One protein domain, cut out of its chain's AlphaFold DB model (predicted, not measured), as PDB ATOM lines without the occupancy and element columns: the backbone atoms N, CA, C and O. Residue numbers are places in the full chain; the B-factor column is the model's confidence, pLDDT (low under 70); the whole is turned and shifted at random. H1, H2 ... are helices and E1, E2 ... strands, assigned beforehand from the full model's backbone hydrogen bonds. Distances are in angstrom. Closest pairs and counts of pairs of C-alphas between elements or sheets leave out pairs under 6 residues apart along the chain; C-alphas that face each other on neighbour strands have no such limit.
ATOM      1  N   VAL A 303       0.631  -5.858  22.887       85.94
ATOM      2  CA  VAL A 303       0.243  -4.737  22.039       85.94
ATOM      3  C   VAL A 303      -1.251  -4.825  21.754       85.94
ATOM      4  O   VAL A 303      -1.810  -5.897  21.528       85.94
ATOM      5  N   TYR A 304      -1.912  -3.677  21.753       87.06
ATOM      6  CA  TYR A 304      -3.332  -3.546  21.469       87.06
ATOM      7  C   TYR A 304      -3.603  -2.291  20.645       87.06
ATOM      8  O   TYR A 304      -2.764  -1.396  20.529       87.06
ATOM      9  N   VAL A 305      -4.799  -2.220  20.065       90.69
ATOM     10  CA  VAL A 305      -5.270  -1.026  19.360       90.69
ATOM     11  C   VAL A 305      -6.046  -0.153  20.338       90.69
ATOM     12  O   VAL A 305      -7.128  -0.537  20.781       90.69
ATOM     13  N   LEU A 306      -5.529   1.032  20.658       89.69
ATOM     14  CA  LEU A 306      -6.309   2.049  21.360       89.69
ATOM     15  C   LEU A 306      -7.220   2.753  20.358       89.69
ATOM     16  O   LEU A 306      -6.740   3.286  19.363       89.69
ATOM     17  N   SER A 307      -8.517   2.795  20.644       90.38
ATOM     18  CA  SER A 307      -9.537   3.466  19.844       90.38
ATOM     19  C   SER A 307     -10.162   4.606  20.646       90.38
ATOM     20  O   SER A 307     -10.940   4.382  21.577       90.38
ATOM     21  N   ASN A 308      -9.810   5.845  20.298       89.19
ATOM     22  CA  ASN A 308     -10.318   7.047  20.951       89.19
ATOM     23  C   ASN A 308     -11.474   7.655  20.148       89.19
ATOM     24  O   ASN A 308     -11.276   8.212  19.065       89.19
ATOM     25  N   THR A 309     -12.684   7.570  20.696       87.94
ATOM     26  CA  THR A 309     -13.928   7.985  20.019       87.94
ATOM     27  C   THR A 309     -14.227   9.483  20.121       87.94
ATOM     28  O   THR A 309     -15.100   9.982  19.412       87.94
ATOM     29  N   LYS A 310     -13.525  10.228  20.987       87.50
ATOM     30  CA  LYS A 310     -13.703  11.686  21.117       87.50
ATOM     31  C   LYS A 310     -12.762  12.498  20.237       87.50
ATOM     32  O   LYS A 310     -13.058  13.664  19.969       87.50
ATOM     33  N   ARG A 311     -11.642  11.916  19.803       87.06
ATOM     34  CA  ARG A 311     -10.715  12.567  18.869       87.06
ATOM     35  C   ARG A 311     -11.351  12.668  17.483       87.06
ATOM     36  O   ARG A 311     -11.952  11.713  16.993       87.06
ATOM     37  N   LYS A 312     -11.209  13.830  16.848       88.50
ATOM     38  CA  LYS A 312     -11.673  14.057  15.476       88.50
ATOM     39  C   LYS A 312     -10.617  13.577  14.486       88.50
ATOM     40  O   LYS A 312      -9.444  13.447  14.827       88.50
ATOM     41  N   GLU A 313     -11.006  13.399  13.228       89.94
ATOM     42  CA  GLU A 313     -10.073  13.050  12.149       89.94
ATOM     43  C   GLU A 313      -8.880  14.018  12.066       89.94
ATOM     44  O   GLU A 313      -7.738  13.595  11.884       89.94
ATOM     45  N   SER A 314      -9.123  15.313  12.300       88.94
ATOM     46  CA  SER A 314      -8.087  16.351  12.335       88.94
ATOM     47  C   SER A 314      -7.004  16.129  13.386       88.94
ATOM     48  O   SER A 314      -5.923  16.707  13.251       88.94
ATOM     49  N   ASP A 315      -7.293  15.330  14.409       84.31
ATOM     50  CA  ASP A 315      -6.431  15.095  15.563       84.31
ATOM     51  C   ASP A 315      -5.597  13.812  15.371       84.31
ATOM     52  O   ASP A 315      -4.601  13.594  16.059       84.31
ATOM     53  N   CYS A 316      -5.934  12.992  14.368       86.88
ATOM     54  CA  CYS A 316      -5.257  11.738  14.018       86.88
ATOM     55  C   CYS A 316      -4.085  11.940  13.055       86.88
ATOM     56  O   CYS A 316      -3.955  11.238  12.053       86.88
ATOM     57  N   LYS A 317      -3.244  12.938  13.335       78.12
ATOM     58  CA  LYS A 317      -2.151  13.354  12.439       78.12
ATOM     59  C   LYS A 317      -0.776  12.843  12.849       78.12
ATOM     60  O   LYS A 317       0.165  12.957  12.066       78.12
ATOM     61  N   HIS A 318      -0.635  12.302  14.057       78.12
ATOM     62  CA  HIS A 318       0.641  11.764  14.508       78.12
ATOM     63  C   HIS A 318       0.988  10.453  13.800       78.12
ATOM     64  O   HIS A 318       0.126   9.689  13.359       78.12
ATOM     65  N   GLU A 319       2.287  10.205  13.687       78.19
ATOM     66  CA  GLU A 319       2.832   8.985  13.110       78.19
ATOM     67  C   GLU A 319       2.337   7.763  13.895       78.19
ATOM     68  O   GLU A 319       2.551   7.674  15.098       78.19
ATOM     69  N   GLY A 320       1.608   6.868  13.220       81.81
ATOM     70  CA  GLY A 320       0.960   5.709  13.846       81.81
ATOM     71  C   GLY A 320      -0.562   5.802  13.925       81.81
ATOM     72  O   GLY A 320      -1.236   4.797  13.697       81.81
ATOM     73  N   MET A 321      -1.106   7.005  14.138       89.81
ATOM     74  CA  MET A 321      -2.546   7.221  14.309       89.81
ATOM     75  C   MET A 321      -3.298   7.201  12.977       89.81
ATOM     76  O   MET A 321      -2.834   7.763  11.982       89.81
ATOM     77  N   ARG A 322      -4.487   6.597  12.942       92.31
ATOM     78  CA  ARG A 322      -5.405   6.664  11.793       92.31
ATOM     79  C   ARG A 322      -6.847   6.820  12.248       92.31
ATOM     80  O   ARG A 322      -7.299   6.111  13.144       92.31
ATOM     81  N   TYR A 323      -7.576   7.715  11.586       92.75
ATOM     82  CA  TYR A 323      -9.016   7.824  11.772       92.75
ATOM     83  C   TYR A 323      -9.714   6.707  10.993       92.75
ATOM     84  O   TYR A 323      -9.635   6.658   9.766       92.75
ATOM     85  N   VAL A 324     -10.335   5.769  11.705       91.12
ATOM     86  CA  VAL A 324     -11.005   4.596  11.125       91.12
ATOM     87  C   VAL A 324     -12.297   4.359  11.890       91.12
ATOM     88  O   VAL A 324     -12.297   4.373  13.119       91.12
ATOM     89  N   ASP A 325     -13.387   4.161  11.147       87.88
ATOM     90  CA  ASP A 325     -14.717   3.827  11.663       87.88
ATOM     91  C   ASP A 325     -15.183   4.761  12.806       87.88
ATOM     92  O   ASP A 325     -15.762   4.332  13.800       87.88
ATOM     93  N   GLY A 326     -14.929   6.068  12.655       88.88
ATOM     94  CA  GLY A 326     -15.405   7.110  13.572       88.88
ATOM     95  C   GLY A 326     -14.502   7.403  14.776       88.88
ATOM     96  O   GLY A 326     -14.840   8.273  15.578       88.88
ATOM     97  N   ALA A 327     -13.358   6.726  14.904       91.50
ATOM     98  CA  ALA A 327     -12.434   6.885  16.025       91.50
ATOM     99  C   ALA A 327     -10.982   7.061  15.565       91.50
ATOM    100  O   ALA A 327     -10.606   6.681  14.455       91.50
ATOM    101  N   CYS A 328     -10.152   7.621  16.442       92.56
ATOM    102  CA  CYS A 328      -8.708   7.695  16.250       92.56
ATOM    103  C   CYS A 328      -8.035   6.443  16.804       92.56
ATOM    104  O   CYS A 328      -8.177   6.170  17.994       92.56
ATOM    105  N   ASN A 329      -7.311   5.703  15.964       92.31
ATOM    106  CA  ASN A 329      -6.740   4.407  16.325       92.31
ATOM    107  C   ASN A 329      -5.214   4.416  16.244       92.31
ATOM    108  O   ASN A 329      -4.662   4.933  15.272       92.31
ATOM    109  N   GLU A 330      -4.544   3.825  17.232       92.06
ATOM    110  CA  GLU A 330      -3.086   3.650  17.269       92.06
ATOM    111  C   GLU A 330      -2.681   2.392  18.054       92.06
ATOM    112  O   GLU A 330      -3.486   1.850  18.813       92.06
ATOM    113  N   LEU A 331      -1.448   1.913  17.856       90.75
ATOM    114  CA  LEU A 331      -0.897   0.789  18.614       90.75
ATOM    115  C   LEU A 331      -0.315   1.269  19.946       90.75
ATOM    116  O   LEU A 331       0.465   2.224  20.000       90.75
ATOM    117  N   PHE A 332      -0.647   0.549  21.011       86.00
ATOM    118  CA  PHE A 332      -0.105   0.747  22.347       86.00
ATOM    119  C   PHE A 332       0.388  -0.564  22.921       86.00
ATOM    120  O   PHE A 332      -0.231  -1.601  22.713       86.00
ATOM    121  N   GLN A 333       1.468  -0.492  23.688       83.31
ATOM    122  CA  GLN A 333       1.960  -1.599  24.486       83.31
ATOM    123  C   GLN A 333       1.688  -1.307  25.959       83.31
ATOM    124  O   GLN A 333       1.913  -0.191  26.440       83.31
ATOM    125  N   PHE A 334       1.197  -2.303  26.686       74.25
ATOM    126  CA  PHE A 334       1.027  -2.209  28.131       74.25
ATOM    127  C   PHE A 334       1.554  -3.466  28.798       74.25
ATOM    128  O   PHE A 334       1.027  -4.554  28.564       74.25
ATOM    129  N   ASP A 335       2.553  -3.306  29.667       67.31
ATOM    130  CA  ASP A 335       2.929  -4.378  30.576       67.31
ATOM    131  C   ASP A 335       2.307  -4.142  31.963       67.31
ATOM    132  O   ASP A 335       2.715  -3.217  32.674       67.31
ATOM    133  N   PRO A 336       1.344  -4.978  32.394       58.62
ATOM    134  CA  PRO A 336       0.764  -4.870  33.727       58.62
ATOM    135  C   PRO A 336       1.781  -5.113  34.856       58.62
ATOM    136  O   PRO A 336       1.534  -4.673  35.977       58.62
ATOM    137  N   ARG A 337       2.917  -5.779  34.592       60.88
ATOM    138  CA  ARG A 337       3.973  -6.013  35.595       60.88
ATOM    139  C   ARG A 337       4.777  -4.749  35.879       60.88
ATOM    140  O   ARG A 337       5.022  -4.440  37.042       60.88
ATOM    141  N   ASP A 338       5.102  -4.000  34.831       61.91
ATOM    142  CA  ASP A 338       5.925  -2.792  34.926       61.91
ATOM    143  C   ASP A 338       5.081  -1.520  35.098       61.91
ATOM    144  O   ASP A 338       5.623  -0.441  35.322       61.91
ATOM    145  N   GLN A 339       3.746  -1.636  35.024       58.34
ATOM    146  CA  GLN A 339       2.761  -0.548  35.177       58.34
ATOM    147  C   GLN A 339       2.970   0.618  34.207       58.34
ATOM    148  O   GLN A 339       2.430   1.714  34.389       58.34
ATOM    149  N   GLN A 340       3.754   0.381  33.168       59.22
ATOM    150  CA  GLN A 340       4.102   1.365  32.178       59.22
ATOM    151  C   GLN A 340       3.367   1.011  30.894       59.22
ATOM    152  O   GLN A 340       3.403  -0.110  30.387       59.22
ATOM    153  N   SER A 341       2.624   1.996  30.411       62.34
ATOM    154  CA  SER A 341       2.013   1.967  29.095       62.34
ATOM    155  C   SER A 341       2.824   2.886  28.204       62.34
ATOM    156  O   SER A 341       3.093   4.040  28.547       62.34
ATOM    157  N   TYR A 342       3.213   2.355  27.058       71.44
ATOM    158  CA  TYR A 342       4.026   3.060  26.094       71.44
ATOM    159  C   TYR A 342       3.308   3.062  24.762       71.44
ATOM    160  O   TYR A 342       2.738   2.058  24.324       71.44
ATOM    161  N   ARG A 343       3.359   4.209  24.087       76.50
ATOM    162  CA  ARG A 343       3.177   4.189  22.640       76.50
ATOM    163  C   ARG A 343       4.292   3.330  22.074       76.50
ATOM    164  O   ARG A 343       5.440   3.489  22.489       76.50
ATOM    165  N   VAL A 344       3.948   2.447  21.145       83.50
ATOM    166  CA  VAL A 344       4.979   1.665  20.462       83.50
ATOM    167  C   VAL A 344       5.971   2.608  19.765       83.50
ATOM    168  O   VAL A 344       5.578   3.718  19.367       83.50
ATOM    169  N   PRO A 345       7.243   2.205  19.617       85.31
ATOM    170  CA  PRO A 345       8.252   3.039  18.982       85.31
ATOM    171  C   PRO A 345       7.851   3.461  17.561       85.31
ATOM    172  O   PRO A 345       7.160   2.736  16.840       85.31
ATOM    173  N   LYS A 346       8.262   4.660  17.131       84.81
ATOM    174  CA  LYS A 346       7.833   5.215  15.832       84.81
ATOM    175  C   LYS A 346       8.330   4.371  14.662       84.81
ATOM    176  O   LYS A 346       7.615   4.173  13.681       84.81
ATOM    177  N   GLU A 347       9.533   3.842  14.802       88.38
ATOM    178  CA  GLU A 347      10.199   2.934  13.885       88.38
ATOM    179  C   GLU A 347       9.384   1.668  13.609       88.38
ATOM    180  O   GLU A 347       9.411   1.184  12.480       88.38
ATOM    181  N   TRP A 348       8.571   1.180  14.556       89.19
ATOM    182  CA  TRP A 348       7.690   0.035  14.309       89.19
ATOM    183  C   TRP A 348       6.663   0.356  13.231       89.19
ATOM    184  O   TRP A 348       6.394  -0.461  12.356       89.19
ATOM    185  N   TYR A 349       6.113   1.569  13.237       88.19
ATOM    186  CA  TYR A 349       5.157   1.980  12.216       88.19
ATOM    187  C   TYR A 349       5.784   2.118  10.829       88.19
ATOM    188  O   TYR A 349       5.101   1.852   9.835       88.19
ATOM    189  N   ALA A 350       7.045   2.557  10.764       87.81
ATOM    190  CA  ALA A 350       7.809   2.594   9.524       87.81
ATOM    191  C   ALA A 350       8.092   1.166   9.041       87.81
ATOM    192  O   ALA A 350       7.713   0.835   7.926       87.81
ATOM    193  N   ARG A 351       8.607   0.283   9.907       90.12
ATOM    194  CA  ARG A 351       8.871  -1.136   9.610       90.12
ATOM    195  C   ARG A 351       7.623  -1.875   9.128       90.12
ATOM    196  O   ARG A 351       7.648  -2.482   8.061       90.12
ATOM    197  N   LEU A 352       6.501  -1.762   9.847       89.44
ATOM    198  CA  LEU A 352       5.222  -2.365   9.450       89.44
ATOM    199  C   LEU A 352       4.841  -1.975   8.016       89.44
ATOM    200  O   LEU A 352       4.439  -2.825   7.230       89.44
ATOM    201  N   LYS A 353       4.989  -0.701   7.645       89.12
ATOM    202  CA  LYS A 353       4.638  -0.226   6.304       89.12
ATOM    203  C   LYS A 353       5.700  -0.581   5.259       89.12
ATOM    204  O   LYS A 353       5.367  -1.158   4.230       89.12
ATOM    205  N   ASP A 354       6.939  -0.181   5.503       87.69
ATOM    206  CA  ASP A 354       8.002  -0.125   4.501       87.69
ATOM    207  C   ASP A 354       8.722  -1.474   4.346       87.69
ATOM    208  O   ASP A 354       9.095  -1.825   3.229       87.69
ATOM    209  N   ASN A 355       8.836  -2.269   5.420       89.06
ATOM    210  CA  ASN A 355       9.469  -3.596   5.382       89.06
ATOM    211  C   ASN A 355       8.438  -4.720   5.190       89.06
ATOM    212  O   ASN A 355       8.704  -5.703   4.496       89.06
ATOM    213  N   TYR A 356       7.253  -4.577   5.796       88.12
ATOM    214  CA  TYR A 356       6.261  -5.657   5.883       88.12
ATOM    215  C   TYR A 356       4.950  -5.384   5.132       88.12
ATOM    216  O   TYR A 356       4.039  -6.214   5.156       88.12
ATOM    217  N   GLY A 357       4.831  -4.244   4.444       88.38
ATOM    218  CA  GLY A 357       3.724  -3.959   3.525       88.38
ATOM    219  C   GLY A 357       2.350  -3.794   4.183       88.38
ATOM    220  O   GLY A 357       1.332  -3.988   3.519       88.38
ATOM    221  N   PHE A 358       2.282  -3.470   5.476       88.88
ATOM    222  CA  PHE A 358       1.007  -3.289   6.168       88.88
ATOM    223  C   PHE A 358       0.263  -2.038   5.680       88.88
ATOM    224  O   PHE A 358       0.757  -0.909   5.783       88.88
ATOM    225  N   ASP A 359      -1.002  -2.215   5.294       90.38
ATOM    226  CA  ASP A 359      -1.969  -1.123   5.265       90.38
ATOM    227  C   ASP A 359      -2.533  -0.933   6.678       90.38
ATOM    228  O   ASP A 359      -3.464  -1.618   7.107       90.38
ATOM    229  N   ARG A 360      -1.972   0.032   7.414       89.31
ATOM    230  CA  ARG A 360      -2.396   0.354   8.789       89.31
ATOM    231  C   ARG A 360      -3.889   0.659   8.911       89.31
ATOM    232  O   ARG A 360      -4.497   0.317   9.919       89.31
ATOM    233  N   THR A 361      -4.486   1.303   7.910       91.31
ATOM    234  CA  THR A 361      -5.916   1.636   7.931       91.31
ATOM    235  C   THR A 361      -6.744   0.355   7.888       91.31
ATOM    236  O   THR A 361      -7.670   0.186   8.683       91.31
ATOM    237  N   GLN A 362      -6.386  -0.570   6.995       90.62
ATOM    238  CA  GLN A 362      -7.050  -1.869   6.898       90.62
ATOM    239  C   GLN A 362      -6.758  -2.753   8.113       90.62
ATOM    240  O   GLN A 362      -7.655  -3.462   8.563       90.62
ATOM    241  N   MET A 363      -5.555  -2.669   8.691       90.81
ATOM    242  CA  MET A 363      -5.189  -3.378   9.919       90.81
ATOM    243  C   MET A 363      -6.081  -2.954  11.087       90.81
ATOM    244  O   MET A 363      -6.742  -3.799  11.686       90.81
ATOM    245  N   TYR A 364      -6.186  -1.651  11.376       91.94
ATOM    246  CA  TYR A 364      -7.050  -1.175  12.459       91.94
ATOM    247  C   TYR A 364      -8.514  -1.530  12.221       91.94
ATOM    248  O   TYR A 364      -9.177  -2.015  13.132       91.94
ATOM    249  N   ARG A 365      -9.014  -1.366  10.991       90.25
ATOM    250  CA  ARG A 365     -10.380  -1.772  10.639       90.25
ATOM    251  C   ARG A 365     -10.618  -3.261  10.907       90.25
ATOM    252  O   ARG A 365     -11.650  -3.621  11.470       90.25
ATOM    253  N   ASN A 366      -9.672  -4.117  10.521       86.81
ATOM    254  CA  ASN A 366      -9.740  -5.559  10.738       86.81
ATOM    255  C   ASN A 366      -9.825  -5.906  12.232       86.81
ATOM    256  O   ASN A 366     -10.734  -6.625  12.654       86.81
ATOM    257  N   VAL A 367      -8.930  -5.319  13.026       88.25
ATOM    258  CA  VAL A 367      -8.844  -5.514  14.478       88.25
ATOM    259  C   VAL A 367     -10.114  -5.027  15.185       88.25
ATOM    260  O   VAL A 367     -10.720  -5.773  15.957       88.25
ATOM    261  N   ILE A 368     -10.581  -3.815  14.864       87.50
ATOM    262  CA  ILE A 368     -11.807  -3.229  15.426       87.50
ATOM    263  C   ILE A 368     -13.007  -4.126  15.146       87.50
ATOM    264  O   ILE A 368     -13.757  -4.459  16.060       87.50
ATOM    265  N   ARG A 369     -13.204  -4.546  13.897       83.31
ATOM    266  CA  ARG A 369     -14.369  -5.358  13.521       83.31
ATOM    267  C   ARG A 369     -14.350  -6.742  14.153       83.31
ATOM    268  O   ARG A 369     -15.406  -7.223  14.551       83.31
ATOM    269  N   CYS A 370     -13.172  -7.346  14.294       79.62
ATOM    270  CA  CYS A 370     -13.043  -8.635  14.962       79.62
ATOM    271  C   CYS A 370     -13.558  -8.606  16.410       79.62
ATOM    272  O   CYS A 370     -14.297  -9.496  16.831       79.62
ATOM    273  N   ASN A 371     -13.221  -7.547  17.149       76.31
ATOM    274  CA  ASN A 371     -13.550  -7.408  18.566       76.31
ATOM    275  C   ASN A 371     -15.040  -7.059  18.831       76.31
ATOM    276  O   ASN A 371     -15.433  -6.955  19.984       76.31
ATOM    277  N   ASN A 372     -15.893  -6.892  17.804       59.56
ATOM    278  CA  ASN A 372     -17.268  -6.357  17.922       59.56
ATOM    279  C   ASN A 372     -18.416  -7.286  17.447       59.56
ATOM    280  O   ASN A 372     -19.433  -6.768  17.002       59.56
ATOM    281  N   LYS A 373     -18.275  -8.621  17.461       61.28
ATOM    282  CA  LYS A 373     -19.152  -9.631  16.786       61.28
ATOM    283  C   LYS A 373     -20.665  -9.309  16.616       61.28
ATOM    284  O   LYS A 373     -21.272  -8.746  17.524       61.28
ATOM    285  N   PRO A 374     -21.336  -9.800  15.536       44.91
ATOM    286  CA  PRO A 374     -20.996 -10.957  14.686       44.91
ATOM    287  C   PRO A 374     -20.368 -10.585  13.329       44.91
ATOM    288  O   PRO A 374     -20.419  -9.420  12.935       44.91
ATOM    289  N   PRO A 375     -19.766 -11.557  12.604       42.84
ATOM    290  CA  PRO A 375     -19.223 -11.333  11.268       42.84
ATOM    291  C   PRO A 375     -20.336 -10.857  10.328       42.84
ATOM    292  O   PRO A 375     -21.175 -11.637   9.879       42.84
ATOM    293  N   GLY A 376     -20.345  -9.555  10.046       40.31
ATOM    294  CA  GLY A 376     -21.033  -9.006   8.883       40.31
ATOM    295  C   GLY A 376     -20.484  -9.633   7.594       40.31
ATOM    296  O   GLY A 376     -19.428 -10.273   7.629       40.31
ATOM    297  N   PRO A 377     -21.208  -9.496   6.470       39.88
ATOM    298  CA  PRO A 377     -20.929 -10.219   5.230       39.88
ATOM    299  C   PRO A 377     -19.456 -10.104   4.846       39.88
ATOM    300  O   PRO A 377     -18.889  -9.033   5.034       39.88
ATOM    301  N   LYS A 378     -18.888 -11.212   4.330       47.84
ATOM    302  CA  LYS A 378     -17.519 -11.374   3.803       47.84
ATOM    303  C   LYS A 378     -16.994 -10.049   3.245       47.84
ATOM    304  O   LYS A 378     -17.211  -9.741   2.075       47.84
ATOM    305  N   ASP A 379     -16.366  -9.246   4.097       46.72
ATOM    306  CA  ASP A 379     -15.884  -7.948   3.662       46.72
ATOM    307  C   ASP A 379     -14.632  -8.217   2.837       46.72
ATOM    308  O   ASP A 379     -13.731  -8.928   3.288       46.72
ATOM    309  N   SER A 380     -14.585  -7.694   1.617       51.50
ATOM    310  CA  SER A 380     -13.496  -7.903   0.658       51.50
ATOM    311  C   SER A 380     -12.235  -7.113   1.034       51.50
ATOM    312  O   SER A 380     -11.510  -6.630   0.165       51.50
ATOM    313  N   GLY A 381     -12.016  -6.895   2.335       61.75
ATOM    314  CA  GLY A 381     -10.856  -6.202   2.866       61.75
ATOM    315  C   GLY A 381      -9.563  -6.943   2.529       61.75
ATOM    316  O   GLY A 381      -9.562  -8.135   2.237       61.75
ATOM    317  N   LEU A 382      -8.440  -6.222   2.583       74.62
ATOM    318  CA  LEU A 382      -7.114  -6.772   2.273       74.62
ATOM    319  C   LEU A 382      -6.735  -7.965   3.176       74.62
ATOM    320  O   LEU A 382      -5.978  -8.834   2.749       74.62
ATOM    321  N   TYR A 383      -7.280  -7.993   4.396       79.25
ATOM    322  CA  TYR A 383      -6.993  -8.976   5.437       79.25
ATOM    323  C   TYR A 383      -8.211  -9.866   5.728       79.25
ATOM    324  O   TYR A 383      -9.319  -9.327   5.836       79.25
ATOM    325  N   PRO A 384      -8.023 -11.186   5.938       73.00
ATOM    326  CA  PRO A 384      -9.075 -12.086   6.417       73.00
ATOM    327  C   PRO A 384      -9.743 -11.586   7.709       73.00
ATOM    328  O   PRO A 384      -9.112 -10.873   8.485       73.00
ATOM    329  N   PRO A 385     -11.002 -11.934   8.012       74.56
ATOM    330  CA  PRO A 385     -11.625 -11.549   9.280       74.56
ATOM    331  C   PRO A 385     -10.805 -12.012  10.495       74.56
ATOM    332  O   PRO A 385     -10.329 -13.141  10.513       74.56
ATOM    333  N   CYS A 386     -10.671 -11.160  11.521       75.75
ATOM    334  CA  CYS A 386      -9.945 -11.477  12.763       75.75
ATOM    335  C   CYS A 386      -8.453 -11.818  12.617       75.75
ATOM    336  O   CYS A 386      -7.859 -12.387  13.528       75.75
ATOM    337  N   PHE A 387      -7.837 -11.419  11.509       78.12
ATOM    338  CA  PHE A 387      -6.510 -11.865  11.101       78.12
ATOM    339  C   PHE A 387      -5.374 -11.571  12.084       78.12
ATOM    340  O   PHE A 387      -4.488 -12.399  12.246       78.12
ATOM    341  N   PHE A 388      -5.380 -10.405  12.733       82.06
ATOM    342  CA  PHE A 388      -4.249  -9.990  13.572       82.06
ATOM    343  C   PHE A 388      -4.349 -10.440  15.032       82.06
ATOM    344  O   PHE A 388      -3.382 -10.279  15.762       82.06
ATOM    345  N   GLY A 389      -5.514 -10.908  15.498       77.56
ATOM    346  CA  GLY A 389      -5.711 -11.311  16.900       77.56
ATOM    347  C   GLY A 389      -5.525 -10.206  17.958       77.56
ATOM    348  O   GLY A 389      -5.650 -10.481  19.148       77.56
ATOM    349  N   LEU A 390      -5.250  -8.959  17.556       85.06
ATOM    350  CA  LEU A 390      -5.002  -7.854  18.482       85.06
ATOM    351  C   LEU A 390      -6.285  -7.457  19.239       85.06
ATOM    352  O   LEU A 390      -7.351  -7.316  18.624       85.06
ATOM    353  N   PRO A 391      -6.204  -7.209  20.557       84.06
ATOM    354  CA  PRO A 391      -7.323  -6.666  21.310       84.06
ATOM    355  C   PRO A 391      -7.510  -5.170  21.026       84.06
ATOM    356  O   PRO A 391      -6.585  -4.459  20.623       84.06
ATOM    357  N   VAL A 392      -8.732  -4.684  21.250       86.69
ATOM    358  CA  VAL A 392      -9.087  -3.264  21.099       86.69
ATOM    359  C   VAL A 392      -9.435  -2.681  22.452       86.69
ATOM    360  O   VAL A 392     -10.344  -3.167  23.117       86.69
ATOM    361  N   LEU A 393      -8.782  -1.584  22.819       85.62
ATOM    362  CA  LEU A 393      -9.114  -0.795  23.995       85.62
ATOM    363  C   LEU A 393      -9.862   0.465  23.573       85.62
ATOM    364  O   LEU A 393      -9.327   1.289  22.834       85.62
ATOM    365  N   ARG A 394     -11.100   0.644  24.031       85.50
ATOM    366  CA  ARG A 394     -11.901   1.829  23.694       85.50
ATOM    367  C   ARG A 394     -11.868   2.856  24.797       85.50
ATOM    368  O   ARG A 394     -12.225   2.529  25.919       85.50
ATOM    369  N   THR A 395     -11.555   4.099  24.455       83.88
ATOM    370  CA  THR A 395     -11.621   5.231  25.381       83.88
ATOM    371  C   THR A 395     -12.425   6.384  24.782       83.88
ATOM    372  O   THR A 395     -12.500   6.585  23.563       83.88
ATOM    373  N   ASP A 396     -13.056   7.148  25.662       81.44
ATOM    374  CA  ASP A 396     -13.708   8.417  25.371       81.44
ATOM    375  C   ASP A 396     -12.975   9.599  26.027       81.44
ATOM    376  O   ASP A 396     -13.480  10.718  26.045       81.44
ATOM    377  N   THR A 397     -11.780   9.372  26.569       75.00
ATOM    378  CA  THR A 397     -11.009  10.412  27.241       75.00
ATOM    379  C   THR A 397      -9.847  10.838  26.353       75.00
ATOM    380  O   THR A 397      -9.150  10.013  25.768       75.00
ATOM    381  N   VAL A 398      -9.637  12.147  26.205       65.25
ATOM    382  CA  VAL A 398      -8.472  12.693  25.499       65.25
ATOM    383  C   VAL A 398      -7.420  13.019  26.549       65.25
ATOM    384  O   VAL A 398      -7.500  14.057  27.200       65.25
ATOM    385  N   THR A 399      -6.453  12.127  26.744       64.94
ATOM    386  CA  THR A 399      -5.313  12.380  27.633       64.94
ATOM    387  C   THR A 399      -4.002  12.102  26.897       64.94
ATOM    388  O   THR A 399      -3.980  11.482  25.835       64.94
ATOM    389  N   ASN A 400      -2.896  12.597  27.454       60.69
ATOM    390  CA  ASN A 400      -1.546  12.235  27.011       60.69
ATOM    391  C   ASN A 400      -0.943  11.106  27.866       60.69
ATOM    392  O   ASN A 400       0.230  10.778  27.709       60.69
ATOM    393  N   SER A 401      -1.727  10.552  28.794       65.88
ATOM    394  CA  SER A 401      -1.310   9.551  29.770       65.88
ATOM    395  C   SER A 401      -1.979   8.232  29.425       65.88
ATOM    396  O   SER A 401      -3.186   8.061  29.592       65.88
ATOM    397  N   ALA A 402      -1.178   7.278  28.970       61.09
ATOM    398  CA  ALA A 402      -1.677   5.972  28.571       61.09
ATOM    399  C   ALA A 402      -2.274   5.181  29.760       61.09
ATOM    400  O   ALA A 402      -3.191   4.382  29.578       61.09
ATOM    401  N   LYS A 403      -1.874   5.504  31.002       65.62
ATOM    402  CA  LYS A 403      -2.529   5.023  32.231       65.62
ATOM    403  C   LYS A 403      -3.966   5.544  32.366       65.62
ATOM    404  O   LYS A 403      -4.854   4.795  32.765       65.62
ATOM    405  N   ASP A 404      -4.217   6.802  32.018       67.69
ATOM    406  CA  ASP A 404      -5.557   7.391  32.122       67.69
ATOM    407  C   ASP A 404      -6.468   6.915  30.981       67.69
ATOM    408  O   ASP A 404      -7.660   6.687  31.195       67.69
ATOM    409  N   GLU A 405      -5.912   6.696  29.785       67.62
ATOM    410  CA  GLU A 405      -6.617   6.061  28.658       67.62
ATOM    411  C   GLU A 405      -6.987   4.605  28.987       67.62
ATOM    412  O   GLU A 405      -8.112   4.178  28.728       67.62
ATOM    413  N   TRP A 406      -6.096   3.879  29.672       67.81
ATOM    414  CA  TRP A 406      -6.399   2.568  30.243       67.81
ATOM    415  C   TRP A 406      -7.526   2.635  31.269       67.81
ATOM    416  O   TRP A 406      -8.490   1.864  31.230       67.81
ATOM    417  N   CYS A 407      -7.443   3.583  32.198       67.31
ATOM    418  CA  CYS A 407      -8.415   3.671  33.271       67.31
ATOM    419  C   CYS A 407      -9.801   4.121  32.836       67.31
ATOM    420  O   CYS A 407     -10.781   3.672  33.436       67.31
ATOM    421  N   SER A 408      -9.888   4.878  31.752       67.25
ATOM    422  CA  SER A 408     -11.141   5.289  31.120       67.25
ATOM    423  C   SER A 408     -11.711   4.262  30.142       67.25
ATOM    424  O   SER A 408     -12.764   4.507  29.556       67.25
ATOM    425  N   ALA A 409     -11.057   3.110  29.952       71.88
ATOM    426  CA  ALA A 409     -11.499   2.178  28.932       71.88
ATOM    427  C   ALA A 409     -12.909   1.623  29.193       71.88
ATOM    428  O   ALA A 409     -13.212   1.126  30.282       71.88
ATOM    429  N   THR A 410     -13.771   1.677  28.177       74.06
ATOM    430  CA  THR A 410     -15.206   1.384  28.310       74.06
ATOM    431  C   THR A 410     -15.545  -0.092  28.115       74.06
ATOM    432  O   THR A 410     -16.616  -0.528  28.522       74.06
ATOM    433  N   ASN A 411     -14.652  -0.869  27.500       74.25
ATOM    434  CA  ASN A 411     -14.872  -2.276  27.151       74.25
ATOM    435  C   ASN A 411     -14.007  -3.252  27.962       74.25
ATOM    436  O   ASN A 411     -13.790  -4.374  27.519       74.25
ATOM    437  N   LYS A 412     -13.520  -2.850  29.148       66.19
ATOM    438  CA  LYS A 412     -12.587  -3.664  29.950       66.19
ATOM    439  C   LYS A 412     -13.043  -5.108  30.086       66.19
ATOM    440  O   LYS A 412     -12.307  -5.988  29.699       66.19
ATOM    441  N   LYS A 413     -14.293  -5.359  30.483       58.00
ATOM    442  CA  LYS A 413     -14.846  -6.715  30.697       58.00
ATOM    443  C   LYS A 413     -14.780  -7.661  29.485       58.00
ATOM    444  O   LYS A 413     -14.971  -8.855  29.665       58.00
ATOM    445  N   GLU A 414     -14.560  -7.141  28.281       64.88
ATOM    446  CA  GLU A 414     -14.479  -7.905  27.029       64.88
ATOM    447  C   GLU A 414     -13.026  -8.177  26.598       64.88
ATOM    448  O   GLU A 414     -12.794  -8.876  25.614       64.88
ATOM    449  N   LEU A 415     -12.043  -7.620  27.313       66.69
ATOM    450  CA  LEU A 415     -10.623  -7.819  27.034       66.69
ATOM    451  C   LEU A 415     -10.133  -9.206  27.506       66.69
ATOM    452  O   LEU A 415     -10.706  -9.787  28.431       66.69
ATOM    453  N   PRO A 416      -9.047  -9.732  26.911       60.97
ATOM    454  CA  PRO A 416      -8.347 -10.919  27.397       60.97
ATOM    455  C   PRO A 416      -8.048 -10.900  28.904       60.97
ATOM    456  O   PRO A 416      -7.761  -9.850  29.476       60.97
ATOM    457  N   ASP A 417      -8.021 -12.070  29.545       62.47
ATOM    458  CA  ASP A 417      -7.767 -12.182  30.989       62.47
ATOM    459  C   ASP A 417      -6.451 -11.529  31.414       62.47
ATOM    460  O   ASP A 417      -6.395 -10.911  32.464       62.47
ATOM    461  N   TRP A 418      -5.393 -11.575  30.607       57.81
ATOM    462  CA  TRP A 418      -4.128 -10.917  30.959       57.81
ATOM    463  C   TRP A 418      -4.222  -9.378  30.980       57.81
ATOM    464  O   TRP A 418      -3.418  -8.729  31.648       57.81
ATOM    465  N   LEU A 419      -5.209  -8.802  30.287       58.72
ATOM    466  CA  LEU A 419      -5.561  -7.381  30.340       58.72
ATOM    467  C   LEU A 419      -6.479  -7.074  31.537       58.72
ATOM    468  O   LEU A 419      -6.470  -5.956  32.035       58.72
ATOM    469  N   ASN A 420      -7.241  -8.054  32.032       56.16
ATOM    470  CA  ASN A 420      -8.289  -7.857  33.039       56.16
ATOM    471  C   ASN A 420      -8.049  -8.508  34.404       56.16
ATOM    472  O   ASN A 420      -8.832  -8.268  35.320       56.16
TER     473      ASN A 420
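What this domain is: This is residues 303 to 420 of the 441 residues of an uncharacterized protein of Sporormia fimetaria CBS 119925 (UniProt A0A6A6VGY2). A small, strongly twisted sheet of five strands, E1 to E5, makes the core, with H2 packed across one face and short H3 on the opposite face. H1 lies off the sheet, and a long loop, residues 371 to 391, leads from H2 back to E5. The printed part has 118 residues, in the order E1 E2 E3 E4 H1 H2 E5 H3 H4; the class is mixed, with under half of the residues in named elements. The branched sheet is mixed, and the whole is compact: radius of gyration of the C-alphas 13.9 A, spans 38 by 32 by 29 A.

How they stand to each other: Start at E1, residues 303 to 308: antiparallel E3, residues 327 to 335, lies on one side, N 304 and O 332 being 2.8 A apart, and parallel E5, residues 392 to 395, on the other, with N 393 and O 305 at 2.8 A. On the other side of E3 from E1 find E2, residues 322 to 324, beside residues 327 to 329, with N 322 and O 329 at 2.9 A, and E4, residues 340 to 343, beside residues 332 to 334, with N 333 and O 342 at 2.9 A. E2 E3 E4 form a meander, each strand the antiparallel neighbour of the one before, in two hairpins. H1, residues 346 to 354, is close to but not clearly touching H2, residues 360 to 370; the closest C-alphas, of Lys 353 and Arg 360, are 7.5 A apart. H2 is on the sheet at a height of 8.6 A; its closest C-alphas to E2 are Thr 361 and Arg 322, 6.4 A. On the opposite face H3, residues 402 to 407, has its Ala 402 C-alpha 5.5 A from that of Ser 341 in E4. H4, residues 417 to 420, only grazes the sheet. In H1, H2 and H3 every O i to N i+4 pair is within hydrogen-bond range; H4 is too short for one.

Where its parts are: Find C-alpha 303 at (0.243, -4.737, 22.039); E1 runs 15.9 A from there. E3 runs 24.0 A, bending by 55 degrees at residue 330. H1 measures 12.5 A and H2 15.2 A, from C-alpha 360 at (-2.396, 0.354, 8.789). H4 ends at C-alpha 420, (-8.289, -7.857, 33.039).

The domain as a whole: The farthest C-alphas, of Asp 338 and Pro 377, are 40.7 A apart. The printed part has no cut; the links E1 to E2 and H2 to E5 are long. Look for pLDDT under 70 in residues 335 to 341, 372 to 381, 398 to 408 and 412 to 420.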